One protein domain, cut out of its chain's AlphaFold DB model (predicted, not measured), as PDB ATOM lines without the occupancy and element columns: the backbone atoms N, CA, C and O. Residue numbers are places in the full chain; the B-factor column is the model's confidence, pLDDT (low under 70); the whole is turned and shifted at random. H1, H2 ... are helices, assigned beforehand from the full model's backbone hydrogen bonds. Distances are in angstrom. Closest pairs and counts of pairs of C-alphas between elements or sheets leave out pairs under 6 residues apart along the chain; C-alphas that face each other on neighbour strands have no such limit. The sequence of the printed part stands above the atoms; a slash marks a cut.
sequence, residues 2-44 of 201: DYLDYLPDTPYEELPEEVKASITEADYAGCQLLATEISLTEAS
ATOM      1  N   ASP A   2     103.738 131.358  89.271       78.19
ATOM      2  CA  ASP A   2     103.636 130.312  88.251       78.19
ATOM      3  C   ASP A   2     104.090 128.963  88.833       78.19
ATOM      4  O   ASP A   2     104.843 128.931  89.806       78.19
ATOM      5  N   TYR A   3     103.657 127.839  88.258       74.75
ATOM      6  CA  TYR A   3     104.099 126.505  88.699       74.75
ATOM      7  C   TYR A   3     105.610 126.307  88.515       74.75
ATOM      8  O   TYR A   3     106.218 125.487  89.205       74.75
ATOM      9  N   LEU A   4     106.214 127.093  87.619       80.69
ATOM     10  CA  LEU A   4     107.650 127.107  87.356       80.69
ATOM     11  C   LEU A   4     108.481 127.561  88.562       80.69
ATOM     12  O   LEU A   4     109.608 127.098  88.720       80.69
ATOM     13  N   ASP A   5     107.917 128.403  89.433       82.69
ATOM     14  CA  ASP A   5     108.608 128.944  90.612       82.69
ATOM     15  C   ASP A   5     108.870 127.864  91.688       82.69
ATOM     16  O   ASP A   5     109.682 128.067  92.585       82.69
ATOM     17  N   TYR A   6     108.199 126.708  91.590       78.00
ATOM     18  CA  TYR A   6     108.211 125.628  92.589       78.00
ATOM     19  C   TYR A   6     108.924 124.351  92.112       78.00
ATOM     20  O   TYR A   6     109.085 123.409  92.885       78.00
ATOM     21  N   LEU A   7     109.329 124.302  90.837       75.75
ATOM     22  CA  LEU A   7     109.820 123.095  90.161       75.75
ATOM     23  C   LEU A   7     111.020 122.380  90.811       75.75
ATOM     24  O   LEU A   7     111.018 121.147  90.781       75.75
ATOM     25  N   PRO A   8     112.048 123.065  91.356       70.88
ATOM     26  CA  PRO A   8     113.205 122.349  91.890       70.88
ATOM     27  C   PRO A   8     112.953 121.755  93.282       70.88
ATOM     28  O   PRO A   8     113.486 120.691  93.586       70.88
ATOM     29  N   ASP A   9     112.114 122.399  94.097       75.62
ATOM     30  CA  ASP A   9     112.144 122.193  95.550       75.62
ATOM     31  C   ASP A   9     110.837 121.647  96.138       75.62
ATOM     32  O   ASP A   9     110.838 121.164  97.269       75.62
ATOM     33  N   THR A  10     109.716 121.723  95.409       81.81
ATOM     34  CA  THR A  10     108.388 121.395  95.956       81.81
ATOM     35  C   THR A  10     107.766 120.193  95.230       81.81
ATOM     36  O   THR A  10     107.670 120.198  94.001       81.81
ATOM     37  N   PRO A  11     107.328 119.132  95.933       82.25
ATOM     38  CA  PRO A  11     106.544 118.058  95.324       82.25
ATOM     39  C   PRO A  11     105.132 118.549  94.964       82.25
ATOM     40  O   PRO A  11     104.597 119.456  95.600       82.25
ATOM     41  N   TYR A  12     104.484 117.917  93.976       83.25
ATOM     42  CA  TYR A  12     103.156 118.336  93.489       83.25
ATOM     43  C   TYR A  12     102.109 118.461  94.610       83.25
ATOM     44  O   TYR A  12     101.265 119.355  94.592       83.25
ATOM     45  N   GLU A  13     102.176 117.586  95.615       84.62
ATOM     46  CA  GLU A  13     101.245 117.561  96.748       84.62
ATOM     47  C   GLU A  13     101.299 118.834  97.605       84.62
ATOM     48  O   GLU A  13     100.266 119.249  98.135       84.62
ATOM     49  N   GLU A  14     102.453 119.498  97.666       85.94
ATOM     50  CA  GLU A  14     102.691 120.703  98.468       85.94
ATOM     51  C   GLU A  14     102.428 122.005  97.688       85.94
ATOM     52  O   GLU A  14     102.506 123.096  98.256       85.94
ATOM     53  N   LEU A  15     102.056 121.916  96.404       86.12
ATOM     54  CA  LEU A  15     101.709 123.091  95.605       86.12
ATOM     55  C   LEU A  15     100.434 123.782  96.123       86.12
ATOM     56  O   LEU A  15      99.450 123.103  96.453       86.12
ATOM     57  N   PRO A  16     100.390 125.129  96.091       89.44
ATOM     58  CA  PRO A  16      99.163 125.883  96.327       89.44
ATOM     59  C   PRO A  16      98.034 125.436  95.385       89.44
ATOM     60  O   PRO A  16      98.267 125.189  94.199       89.44
ATOM     61  N   GLU A  17      96.793 125.374  95.880       82.62
ATOM     62  CA  GLU A  17      95.639 124.916  95.080       82.62
ATOM     63  C   GLU A  17      95.407 125.763  93.817       82.62
ATOM     64  O   GLU A  17      95.018 125.238  92.775       82.62
ATOM     65  N   GLU A  18      95.732 127.057  93.880       84.81
ATOM     66  CA  GLU A  18      95.680 127.981  92.739       84.81
ATOM     67  C   GLU A  18      96.600 127.541  91.589       84.81
ATOM     68  O   GLU A  18      96.272 127.725  90.418       84.81
ATOM     69  N   VAL A  19      97.734 126.918  91.917       80.06
ATOM     70  CA  VAL A  19      98.725 126.432  90.950       80.06
ATOM     71  C   VAL A  19      98.341 125.043  90.441       80.06
ATOM     72  O   VAL A  19      98.433 124.791  89.239       80.06
ATOM     73  N   LYS A  20      97.810 124.168  91.308       83.62
ATOM     74  CA  LYS A  20      97.277 122.847  90.913       83.62
ATOM     75  C   LYS A  20      96.148 122.946  89.882       83.62
ATOM     76  O   LYS A  20      96.001 122.060  89.049       83.62
ATOM     77  N   ALA A  21      95.379 124.037  89.891       83.31
ATOM     78  CA  ALA A  21      94.347 124.292  88.886       83.31
ATOM     79  C   ALA A  21      94.916 124.577  87.479       83.31
ATOM     80  O   ALA A  21      94.213 124.397  86.484       83.31
ATOM     81  N   SER A  22      96.172 125.026  87.392       83.62
ATOM     82  CA  SER A  22      96.830 125.414  86.137       83.62
ATOM     83  C   SER A  22      97.575 124.272  85.440       83.62
ATOM     84  O   SER A  22      97.801 124.352  84.232       83.62
ATOM     85  N   ILE A  23      97.936 123.209  86.169       83.38
ATOM     86  CA  ILE A  23      98.768 122.118  85.654       83.38
ATOM     87  C   ILE A  23      98.370 120.764  86.244       83.38
ATOM     88  O   ILE A  23      98.104 120.624  87.442       83.38
ATOM     89  N   THR A  24      98.342 119.743  85.388       87.62
ATOM     90  CA  THR A  24      98.062 118.373  85.819       87.62
ATOM     91  C   THR A  24      99.283 117.756  86.504       87.62
ATOM     92  O   THR A  24     100.423 118.104  86.204       87.62
ATOM     93  N   GLU A  25      99.053 116.810  87.415       83.69
ATOM     94  CA  GLU A  25     100.119 116.093  88.132       83.69
ATOM     95  C   GLU A  25     101.130 115.432  87.181       83.69
ATOM     96  O   GLU A  25     102.339 115.500  87.397       83.69
ATOM     97  N   ALA A  26     100.640 114.847  86.081       78.12
ATOM     98  CA  ALA A  26     101.478 114.196  85.079       78.12
ATOM     99  C   ALA A  26     102.391 115.190  84.343       78.12
ATOM    100  O   ALA A  26     103.562 114.889  84.101       78.12
ATOM    101  N   ASP A  27     101.871 116.376  84.018       81.31
ATOM    102  CA  ASP A  27     102.643 117.422  83.343       81.31
ATOM    103  C   ASP A  27     103.682 118.033  84.294       81.31
ATOM    104  O   ASP A  27     104.839 118.221  83.912       81.31
ATOM    105  N   TYR A  28     103.310 118.259  85.558       84.94
ATOM    106  CA  TYR A  28     104.222 118.780  86.578       84.94
ATOM    107  C   TYR A  28     105.374 117.809  86.873       84.94
ATOM    108  O   TYR A  28     106.531 118.228  86.911       84.94
ATOM    109  N   ALA A  29     105.090 116.507  86.990       80.19
ATOM    110  CA  ALA A  29     106.118 115.479  87.164       80.19
ATOM    111  C   ALA A  29     107.087 115.417  85.968       80.19
ATOM    112  O   ALA A  29     108.297 115.262  86.148       80.19
ATOM    113  N   GLY A  30     106.577 115.593  84.742       77.62
ATOM    114  CA  GLY A  30     107.407 115.697  83.541       77.62
ATOM    115  C   GLY A  30     108.333 116.916  83.571       77.62
ATOM    116  O   GLY A  30     109.525 116.799  83.281       77.62
ATOM    117  N   CYS A  31     107.815 118.078  83.974       79.88
ATOM    118  CA  CYS A  31     108.608 119.298  84.111       79.88
ATOM    119  C   CYS A  31     109.646 119.207  85.242       79.88
ATOM    120  O   CYS A  31     110.756 119.710  85.082       79.88
ATOM    121  N   GLN A  32     109.327 118.539  86.352       78.75
ATOM    122  CA  GLN A  32     110.236 118.360  87.487       78.75
ATOM    123  C   GLN A  32     111.429 117.456  87.140       78.75
ATOM    124  O   GLN A  32     112.563 117.749  87.525       78.75
ATOM    125  N   LEU A  33     111.217 116.405  86.340       74.69
ATOM    126  CA  LEU A  33     112.308 115.576  85.808       74.69
ATOM    127  C   LEU A  33     113.271 116.389  84.928       74.69
ATOM    128  O   LEU A  33     114.484 116.259  85.056       74.69
ATOM    129  N   LEU A  34     112.743 117.276  84.084       72.50
ATOM    130  CA  LEU A  34     113.571 118.143  83.240       72.50
ATOM    131  C   LEU A  34     114.307 119.212  84.059       72.50
ATOM    132  O   LEU A  34     115.483 119.471  83.817       72.50
ATOM    133  N   ALA A  35     113.637 119.824  85.038       71.62
ATOM    134  CA  ALA A  35     114.226 120.854  85.892       71.62
ATOM    135  C   ALA A  35     115.369 120.301  86.760       71.62
ATOM    136  O   ALA A  35     116.407 120.951  86.906       71.62
ATOM    137  N   THR A  36     115.209 119.088  87.292       68.38
ATOM    138  CA  THR A  36     116.258 118.400  88.059       68.38
ATOM    139  C   THR A  36     117.437 118.004  87.170       68.38
ATOM    140  O   THR A  36     118.582 118.247  87.549       68.38
ATOM    141  N   GLU A  37     117.194 117.495  85.960       64.00
ATOM    142  CA  GLU A  37     118.259 117.154  85.007       64.00
ATOM    143  C   GLU A  37     119.052 118.398  84.563       64.00
ATOM    144  O   GLU A  37     120.282 118.376  84.563       64.00
ATOM    145  N   ILE A  38     118.381 119.520  84.286       64.12
ATOM    146  CA  ILE A  38     119.037 120.793  83.938       64.12
ATOM    147  C   ILE A  38     119.848 121.341  85.122       64.12
ATOM    148  O   ILE A  38     121.002 121.727  84.935       64.12
ATOM    149  N   SER A  39     119.300 121.297  86.340       59.38
ATOM    150  CA  SER A  39     119.991 121.778  87.550       59.38
ATOM    151  C   SER A  39     121.220 120.929  87.906       59.38
ATOM    152  O   SER A  39     122.216 121.457  88.396       59.38
ATOM    153  N   LEU A  40     121.202 119.624  87.606       55.50
ATOM    154  CA  LEU A  40     122.386 118.758  87.687       55.50
ATOM    155  C   LEU A  40     123.402 119.042  86.564       55.50
ATOM    156  O   LEU A  40     124.599 118.829  86.756       55.50
ATOM    157  N   THR A  41     122.950 119.541  85.412       48.84
ATOM    158  CA  THR A  41     123.798 119.786  84.232       48.84
ATOM    159  C   THR A  41     124.568 121.111  84.310       48.84
ATOM    160  O   THR A  41     125.659 121.210  83.744       48.84
ATOM    161  N   GLU A  42     124.096 122.102  85.076       49.84
ATOM    162  CA  GLU A  42     124.848 123.348  85.329       49.84
ATOM    163  C   GLU A  42     126.162 123.126  86.112       49.84
ATOM    164  O   GLU A  42     127.042 123.986  86.102       49.84
ATOM    165  N   ALA A  43     126.357 121.944  86.712       48.66
ATOM    166  CA  ALA A  43     127.609 121.556  87.364       48.66
ATOM    167  C   ALA A  43     128.692 121.025  86.400       48.66
ATOM    168  O   ALA A  43     129.828 120.792  86.824       48.66
ATOM    169  N   SER A  44     128.395 120.829  85.112       43.62
ATOM    170  CA  SER A  44     129.344 120.201  84.185       43.62
ATOM    171  C   SER A  44     129.265 120.768  82.771       43.62
ATOM    172  O   SER A  44     128.393 120.452  81.968       43.62
TER     173      SER A  44
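This is residues 2 to 44 of the 201 residues of an uncharacterized protein of Lewinellaceae bacterium SD302 (UniProt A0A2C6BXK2). One long helix, H3, makes the long axis of a rod, and the chain before it, with two one-turn helices H1 and H2 and the loop between them, lies along one side of its first part. The printed part has 43 residues with three named helices in the order H1, H2, H3, and no named strand: all helix. It is only just compact, close to loose, with a radius of gyration of the C-alphas of 10.8 A and spans of 36 by 16 by 15 A.

H1 is residues 3 to 6, beginning at C-alpha 3 (104.099, 126.505, 88.699). H2 is residues 17 to 20. H3 is residues 25 to 41, 24.3 A long, ending at C-alpha 41 (123.798, 119.786, 84.232).

H1 and H2 are close but not clearly touching; their closest C-alphas, of Tyr 3 and Val 19, are 5.8 A apart. H1 and H3 are near each other, with 8 pairs of C-alphas within 10 A. H2 and H3 meet only through their link. In H3 every O i to N i+4 pair is within hydrogen-bond range; H1 and H2 are too short for such a pair.

The C-alphas of Glu 17 and Ser 44, the two farthest apart, are 35.7 A apart. The printed part has no cut; the link H1 to H2 is short and H2 to H3 tight. Residues 36 to 44 are under pLDDT 70.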